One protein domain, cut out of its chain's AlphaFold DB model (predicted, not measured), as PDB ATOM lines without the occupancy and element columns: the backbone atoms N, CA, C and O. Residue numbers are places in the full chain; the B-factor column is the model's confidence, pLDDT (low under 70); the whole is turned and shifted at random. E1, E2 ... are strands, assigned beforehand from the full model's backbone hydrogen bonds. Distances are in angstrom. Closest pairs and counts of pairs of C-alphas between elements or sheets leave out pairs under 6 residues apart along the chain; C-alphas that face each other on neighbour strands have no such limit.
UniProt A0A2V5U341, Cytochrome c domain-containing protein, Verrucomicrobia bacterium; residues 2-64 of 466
ATOM      1  N   LEU A   2     289.600 291.845 346.569       85.31
ATOM      2  CA  LEU A   2     289.491 290.424 346.914       85.31
ATOM      3  C   LEU A   2     290.871 289.867 347.226       85.31
ATOM      4  O   LEU A   2     291.842 290.156 346.523       85.31
ATOM      5  N   ASN A   3     290.951 289.064 348.276       85.94
ATOM      6  CA  ASN A   3     292.186 288.432 348.688       85.94
ATOM      7  C   ASN A   3     291.947 286.989 349.134       85.94
ATOM      8  O   ASN A   3     291.060 286.733 349.937       85.94
ATOM      9  N   VAL A   4     292.773 286.073 348.638       84.75
ATOM     10  CA  VAL A   4     292.835 284.685 349.094       84.75
ATOM     11  C   VAL A   4     293.892 284.614 350.182       84.75
ATOM     12  O   VAL A   4     295.076 284.860 349.921       84.75
ATOM     13  N   HIS A   5     293.450 284.364 351.411       80.44
ATOM     14  CA  HIS A   5     294.268 284.538 352.609       80.44
ATOM     15  C   HIS A   5     295.534 283.679 352.575       80.44
ATOM     16  O   HIS A   5     296.634 284.155 352.843       80.44
ATOM     17  N   GLU A   6     295.385 282.433 352.142       79.88
ATOM     18  CA  GLU A   6     296.427 281.412 352.135       79.88
ATOM     19  C   GLU A   6     297.498 281.652 351.058       79.88
ATOM     20  O   GLU A   6     298.515 280.965 351.023       79.88
ATOM     21  N   MET A   7     297.293 282.630 350.168       71.12
ATOM     22  CA  MET A   7     298.183 282.930 349.037       71.12
ATOM     23  C   MET A   7     298.822 284.319 349.125       71.12
ATOM     24  O   MET A   7     299.355 284.830 348.137       71.12
ATOM     25  N   GLN A   8     298.763 284.959 350.295       65.38
ATOM     26  CA  GLN A   8     299.294 286.305 350.515       65.38
ATOM     27  C   GLN A   8     300.823 286.405 350.327       65.38
ATOM     28  O   GLN A   8     301.307 287.476 349.966       65.38
ATOM     29  N   ASP A   9     301.564 285.302 350.472       50.03
ATOM     30  CA  ASP A   9     303.027 285.233 350.339       50.03
ATOM     31  C   ASP A   9     303.436 283.819 349.868       50.03
ATOM     32  O   ASP A   9     302.949 282.852 350.458       50.03
ATOM     33  N   PRO A  10     304.251 283.610 348.807       42.56
ATOM     34  CA  PRO A  10     304.915 284.570 347.906       42.56
ATOM     35  C   PRO A  10     304.158 284.869 346.595       42.56
ATOM     36  O   PRO A  10     304.670 285.567 345.720       42.56
ATOM     37  N   VAL A  11     302.948 284.334 346.407       54.31
ATOM     38  CA  VAL A  11     302.301 284.228 345.078       54.31
ATOM     39  C   VAL A  11     301.338 285.389 344.751       54.31
ATOM     40  O   VAL A  11     300.690 285.377 343.712       54.31
ATOM     41  N   ARG A  12     301.275 286.449 345.575       64.12
ATOM     42  CA  ARG A  12     300.332 287.585 345.411       64.12
ATOM     43  C   ARG A  12     298.882 287.116 345.174       64.12
ATOM     44  O   ARG A  12     298.303 287.323 344.112       64.12
ATOM     45  N   GLY A  13     298.255 286.543 346.196       74.31
ATOM     46  CA  GLY A  13     296.853 286.108 346.192       74.31
ATOM     47  C   GLY A  13     295.815 287.227 346.319       74.31
ATOM     48  O   GLY A  13     294.884 287.098 347.108       74.31
ATOM     49  N   GLY A  14     295.955 288.359 345.625       84.38
ATOM     50  CA  GLY A  14     295.013 289.481 345.748       84.38
ATOM     51  C   GLY A  14     294.773 290.242 344.449       84.38
ATOM     52  O   GLY A  14     295.665 290.352 343.609       84.38
ATOM     53  N   THR A  15     293.568 290.793 344.285       85.19
ATOM     54  CA  THR A  15     293.254 291.703 343.173       85.19
ATOM     55  C   THR A  15     293.968 293.040 343.355       85.19
ATOM     56  O   THR A  15     294.427 293.382 344.445       85.19
ATOM     57  N   LYS A  16     294.011 293.866 342.305       83.94
ATOM     58  CA  LYS A  16     294.349 295.283 342.493       83.94
ATOM     59  C   LYS A  16     293.315 295.938 343.417       83.94
ATOM     60  O   LYS A  16     292.137 295.568 343.409       83.94
ATOM     61  N   ALA A  17     293.768 296.889 344.229       82.06
ATOM     62  CA  ALA A  17     292.871 297.725 345.014       82.06
ATOM     63  C   ALA A  17     292.138 298.711 344.091       82.06
ATOM     64  O   ALA A  17     292.738 299.244 343.157       82.06
ATOM     65  N   ILE A  18     290.859 298.947 344.374       83.12
ATOM     66  CA  ILE A  18     290.044 299.989 343.738       83.12
ATOM     67  C   ILE A  18     289.993 301.177 344.698       83.12
ATOM     68  O   ILE A  18     289.861 300.977 345.908       83.12
ATOM     69  N   ALA A  19     290.115 302.393 344.171       82.88
ATOM     70  CA  ALA A  19     290.062 303.628 344.945       82.88
ATOM     71  C   ALA A  19     289.077 304.620 344.309       82.88
ATOM     72  O   ALA A  19     289.172 304.876 343.111       82.88
ATOM     73  N   GLY A  20     288.189 305.203 345.121       77.56
ATOM     74  CA  GLY A  20     287.364 306.358 344.738       77.56
ATOM     75  C   GLY A  20     286.208 306.086 343.769       77.56
ATOM     76  O   GLY A  20     285.778 307.019 343.099       77.56
ATOM     77  N   ASP A  21     285.729 304.845 343.678       76.50
ATOM     78  CA  ASP A  21     284.617 304.466 342.801       76.50
ATOM     79  C   ASP A  21     283.255 304.561 343.518       76.50
ATOM     80  O   ASP A  21     283.171 304.272 344.712       76.50
ATOM     81  N   ASN A  22     282.209 304.965 342.788       79.94
ATOM     82  CA  ASN A  22     280.838 305.154 343.285       79.94
ATOM     83  C   ASN A  22     279.813 304.226 342.596       79.94
ATOM     84  O   ASN A  22     278.616 304.378 342.841       79.94
ATOM     85  N   ASP A  23     280.264 303.303 341.739       87.88
ATOM     86  CA  ASP A  23     279.424 302.320 341.040       87.88
ATOM     87  C   ASP A  23     279.935 300.877 341.254       87.88
ATOM     88  O   ASP A  23     281.002 300.650 341.832       87.88
ATOM     89  N   TRP A  24     279.159 299.879 340.823       89.19
ATOM     90  CA  TRP A  24     279.534 298.467 340.905       89.19
ATOM     91  C   TRP A  24     280.656 298.126 339.916       89.19
ATOM     92  O   TRP A  24     280.447 298.083 338.704       89.19
ATOM     93  N   THR A  25     281.833 297.780 340.441       87.62
ATOM     94  CA  THR A  25     282.980 297.330 339.639       87.62
ATOM     95  C   THR A  25     283.331 295.876 339.932       87.62
ATOM     96  O   THR A  25     283.691 295.510 341.054       87.62
ATOM     97  N   GLN A  26     283.299 295.041 338.891       87.75
ATOM     98  CA  GLN A  26     283.713 293.646 338.991       87.75
ATOM     99  C   GLN A  26     285.230 293.536 339.204       87.75
ATOM    100  O   GLN A  26     286.032 294.108 338.463       87.75
ATOM    101  N   VAL A  27     285.633 292.728 340.186       85.69
ATOM    102  CA  VAL A  27     287.030 292.336 340.409       85.69
ATOM    103  C   VAL A  27     287.171 290.825 340.336       85.69
ATOM    104  O   VAL A  27     286.349 290.089 340.870       85.69
ATOM    105  N   GLN A  28     288.239 290.356 339.691       84.31
ATOM    106  CA  GLN A  28     288.494 288.932 339.496       84.31
ATOM    107  C   GLN A  28     289.960 288.591 339.782       84.31
ATOM    108  O   GLN A  28     290.870 289.353 339.446       84.31
ATOM    109  N   LEU A  29     290.179 287.425 340.390       78.00
ATOM    110  CA  LEU A  29     291.484 286.819 340.636       78.00
ATOM    111  C   LEU A  29     291.422 285.346 340.223       78.00
ATOM    112  O   LEU A  29     290.533 284.626 340.669       78.00
ATOM    113  N   ASN A  30     292.386 284.897 339.420       76.25
ATOM    114  CA  ASN A  30     292.599 283.473 339.173       76.25
ATOM    115  C   ASN A  30     293.683 282.969 340.124       76.25
ATOM    116  O   ASN A  30     294.741 283.591 340.240       76.25
ATOM    117  N   PHE A  31     293.431 281.847 340.787       73.25
ATOM    118  CA  PHE A  31     294.360 281.261 341.744       73.25
ATOM    119  C   PHE A  31     294.308 279.729 341.699       73.25
ATOM    120  O   PHE A  31     293.331 279.147 341.236       73.25
ATOM    121  N   ASN A  32     295.371 279.071 342.165       68.94
ATOM    122  CA  ASN A  32     295.453 277.613 342.255       68.94
ATOM    123  C   ASN A  32     295.530 277.211 343.729       68.94
ATOM    124  O   ASN A  32     296.515 277.526 344.393       68.94
ATOM    125  N   SER A  33     294.509 276.513 344.232       70.00
ATOM    126  CA  SER A  33     294.453 276.035 345.622       70.00
ATOM    127  C   SER A  33     295.481 274.939 345.932       70.00
ATOM    128  O   SER A  33     295.687 274.584 347.089       70.00
ATOM    129  N   GLY A  34     296.167 274.396 344.924       69.88
ATOM    130  CA  GLY A  34     297.137 273.326 345.099       69.88
ATOM    131  C   GLY A  34     296.462 272.068 345.643       69.88
ATOM    132  O   GLY A  34     295.622 271.476 344.975       69.88
ATOM    133  N   GLN A  35     296.858 271.651 346.847       65.00
ATOM    134  CA  GLN A  35     296.262 270.514 347.566       65.00
ATOM    135  C   GLN A  35     295.213 270.951 348.606       65.00
ATOM    136  O   GLN A  35     294.691 270.109 349.332       65.00
ATOM    137  N   MET A  36     294.933 272.252 348.727       71.62
ATOM    138  CA  MET A  36     293.986 272.766 349.716       71.62
ATOM    139  C   MET A  36     292.556 272.388 349.324       71.62
ATOM    140  O   MET A  36     292.122 272.627 348.195       71.62
ATOM    141  N   THR A  37     291.826 271.806 350.274       76.19
ATOM    142  CA  THR A  37     290.406 271.444 350.136       76.19
ATOM    143  C   THR A  37     289.463 272.567 350.568       76.19
ATOM    144  O   THR A  37     288.257 272.459 350.371       76.19
ATOM    145  N   GLU A  38     290.007 273.634 351.149       79.94
ATOM    146  CA  GLU A  38     289.297 274.815 351.636       79.94
ATOM    147  C   GLU A  38     290.155 276.059 351.359       79.94
ATOM    148  O   GLU A  38     291.384 275.973 351.368       79.94
ATOM    149  N   VAL A  39     289.518 277.197 351.068       81.25
ATOM    150  CA  VAL A  39     290.185 278.489 350.843       81.25
ATOM    151  C   VAL A  39     289.361 279.618 351.445       81.25
ATOM    152  O   VAL A  39     288.132 279.600 351.363       81.25
ATOM    153  N   THR A  40     290.034 280.632 351.988       86.94
ATOM    154  CA  THR A  40     289.378 281.786 352.605       86.94
ATOM    155  C   THR A  40     289.480 283.003 351.695       86.94
ATOM    156  O   THR A  40     290.575 283.497 351.407       86.94
ATOM    157  N   ILE A  41     288.329 283.529 351.263       85.75
ATOM    158  CA  ILE A  41     288.252 284.749 350.452       85.75
ATOM    159  C   ILE A  41     287.859 285.924 351.345       85.75
ATOM    160  O   ILE A  41     286.731 286.021 351.822       85.75
ATOM    161  N   ASN A  42     288.791 286.854 351.519       86.94
ATOM    162  CA  ASN A  42     288.591 288.087 352.260       86.94
ATOM    163  C   ASN A  42     288.219 289.235 351.316       86.94
ATOM    164  O   ASN A  42     288.965 289.574 350.390       86.94
ATOM    165  N   CYS A  43     287.097 289.887 351.611       86.75
ATOM    166  CA  CYS A  43     286.712 291.158 351.008       86.75
ATOM    167  C   CYS A  43     287.245 292.300 351.867       86.75
ATOM    168  O   CYS A  43     286.711 292.605 352.931       86.75
ATOM    169  N   LEU A  44     288.346 292.906 351.426       83.00
ATOM    170  CA  LEU A  44     289.066 293.891 352.223       83.00
ATOM    171  C   LEU A  44     288.699 295.318 351.817       83.00
ATOM    172  O   LEU A  44     288.815 295.695 350.640       83.00
ATOM    173  N   PHE A  45     288.335 296.110 352.826       82.38
ATOM    174  CA  PHE A  45     288.251 297.564 352.783       82.38
ATOM    175  C   PHE A  45     289.421 298.170 353.572       82.38
ATOM    176  O   PHE A  45     289.544 297.946 354.772       82.38
ATOM    177  N   GLY A  46     290.278 298.936 352.889       69.69
ATOM    178  CA  GLY A  46     291.441 299.595 353.488       69.69
ATOM    179  C   GLY A  46     292.633 298.668 353.751       69.69
ATOM    180  O   GLY A  46     292.545 297.674 354.462       69.69
ATOM    181  N   GLY A  47     293.795 299.009 353.193       58.72
ATOM    182  CA  GLY A  47     295.051 298.349 353.548       58.72
ATOM    183  C   GLY A  47     295.571 298.884 354.881       58.72
ATOM    184  O   GLY A  47     295.937 300.057 354.958       58.72
ATOM    185  N   TRP A  48     295.619 298.035 355.912       56.66
ATOM    186  CA  TRP A  48     296.314 298.310 357.181       56.66
ATOM    187  C   TRP A  48     295.880 299.608 357.892       56.66
ATOM    188  O   TRP A  48     296.707 300.342 358.431       56.66
ATOM    189  N   GLY A  49     294.578 299.915 357.877       59.12
ATOM    190  CA  GLY A  49     293.992 301.004 358.673       59.12
ATOM    191  C   GLY A  49     294.173 302.425 358.122       59.12
ATOM    192  O   GLY A  49     293.889 303.383 358.832       59.12
ATOM    193  N   ARG A  50     294.632 302.594 356.872       61.44
ATOM    194  CA  ARG A  50     294.869 303.919 356.254       61.44
ATOM    195  C   ARG A  50     293.723 304.463 355.390       61.44
ATOM    196  O   ARG A  50     293.892 305.506 354.768       61.44
ATOM    197  N   ALA A  51     292.588 303.772 355.311       73.50
ATOM    198  CA  ALA A  51     291.456 304.182 354.477       73.50
ATOM    199  C   ALA A  51     290.208 304.465 355.321       73.50
ATOM    200  O   ALA A  51     289.944 303.769 356.298       73.50
ATOM    201  N   THR A  52     289.429 305.465 354.909       75.38
ATOM    202  CA  THR A  52     288.159 305.875 355.526       75.38
ATOM    203  C   THR A  52     287.043 305.834 354.485       75.38
ATOM    204  O   THR A  52     287.274 306.236 353.346       75.38
ATOM    205  N   GLY A  53     285.846 305.368 354.853       82.00
ATOM    206  CA  GLY A  53     284.694 305.245 353.947       82.00
ATOM    207  C   GLY A  53     283.901 303.952 354.161       82.00
ATOM    208  O   GLY A  53     284.113 303.256 355.152       82.00
ATOM    209  N   THR A  54     283.016 303.636 353.214       82.69
ATOM    210  CA  THR A  54     282.193 302.416 353.199       82.69
ATOM    211  C   THR A  54     282.419 301.676 351.884       82.69
ATOM    212  O   THR A  54     282.468 302.309 350.833       82.69
ATOM    213  N   ALA A  55     282.531 300.349 351.932       85.06
ATOM    214  CA  ALA A  55     282.551 299.494 350.748       85.06
ATOM    215  C   ALA A  55     281.459 298.429 350.855       85.06
ATOM    216  O   ALA A  55     281.281 297.829 351.916       85.06
ATOM    217  N   TRP A  56     280.766 298.198 349.745       85.56
ATOM    218  CA  TRP A  56     279.762 297.152 349.596       85.56
ATOM    219  C   TRP A  56     280.315 296.062 348.681       85.56
ATOM    220  O   TRP A  56     281.060 296.350 347.743       85.56
ATOM    221  N   PHE A  57     279.974 294.815 348.981       87.56
ATOM    222  CA  PHE A  57     280.360 293.650 348.197       87.56
ATOM    223  C   PHE A  57     279.099 292.838 347.932       87.56
ATOM    224  O   PHE A  57     278.317 292.630 348.858       87.56
ATOM    225  N   ASP A  58     278.926 292.394 346.695       89.81
ATOM    226  CA  ASP A  58     277.809 291.547 346.282       89.81
ATOM    227  C   ASP A  58     278.296 290.518 345.251       89.81
ATOM    228  O   ASP A  58     279.396 290.666 344.707       89.81
ATOM    229  N   ASP A  59     277.510 289.462 345.031       87.56
ATOM    230  CA  ASP A  59     277.747 288.416 344.022       87.56
ATOM    231  C   ASP A  59     279.150 287.767 344.064       87.56
ATOM    232  O   ASP A  59     279.786 287.499 343.040       87.56
ATOM    233  N   ILE A  60     279.661 287.477 345.267       85.25
ATOM    234  CA  ILE A  60     280.939 286.769 345.419       85.25
ATOM    235  C   ILE A  60     280.737 285.289 345.094       85.25
ATOM    236  O   ILE A  60     280.154 284.530 345.868       85.25
ATOM    237  N   GLU A  61     281.291 284.867 343.967       85.12
ATOM    238  CA  GLU A  61     281.219 283.491 343.490       85.12
ATOM    239  C   GLU A  61     282.611 282.881 343.306       85.12
ATOM    240  O   GLU A  61     283.552 283.522 342.829       85.12
ATOM    241  N   LEU A  62     282.732 281.595 343.641       76.88
ATOM    242  CA  LEU A  62     283.871 280.782 343.237       76.88
ATOM    243  C   LEU A  62     283.451 279.921 342.050       76.88
ATOM    244  O   LEU A  62     282.710 278.949 342.196       76.88
ATOM    245  N   LYS A  63     283.938 280.277 340.863       76.50
ATOM    246  CA  LYS A  63     283.730 279.486 339.651       76.50
ATOM    247  C   LYS A  63     284.924 278.555 339.446       76.50
ATOM    248  O   LYS A  63     286.041 279.060 339.308       76.50
ATOM    249  N   PRO A  64     284.730 277.220 339.391       66.12
ATOM    250  CA  PRO A  64     285.764 276.319 338.908       66.12
ATOM    251  C   PRO A  64     286.232 276.806 337.540       66.12
ATOM    252  O   PRO A  64     285.423 276.968 336.622       66.12
TER     253      PRO A  64
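Overview. This is residues 2 to 64 of the 466 residues of the protein "Cytochrome c domain-containing protein" of Verrucomicrobia bacterium (UniProt A0A2V5U341). There is little regular structure here: a tiny antiparallel pair of strands, E1 and E2, sits in the middle of long loops that run toward both ends of an only just elongated outline. Residues 5 to 40 swing out to one end near Asn 22, then fold back to the other near Gln 35. The printed part has 63 residues, with no named helix and two named strands, E1 then E2, in one sheet; the class is all strand, from only 6 residues. It is only just compact, close to loose, with a radius of gyration of the C-alphas of 12.8 A and spans of 37 by 24 by 15 A.

Along the chain. Find C-alpha 2 at (289.491, 290.424, 346.914); from there E1, residues 2 to 4, runs 7.0 A. E2, residues 41 to 43, runs 6.6 A to C-alpha 43 at (286.712, 291.158, 351.008).

Arrangement. E1 and E2 form a hairpin, antiparallel at 152 degrees between their directions. Look at C-alphas 3 and 42, which face each other at 5.1 A. N 3 and O 42 are within hydrogen-bond range at 2.9 A, as are N 42 and O 3 at 2.8 A.

Size, cuts and confidence. The C-alphas farthest apart, of Asn 22 and Gln 35, are 38.2 A apart. The printed part has no cut, and the link from E1 to E2 is long, 36 residues. Mean pLDDT of the printed part is 77.2; look for values under 70 at residues 8 to 12, 32, 34 to 35, 46 to 50 and 64.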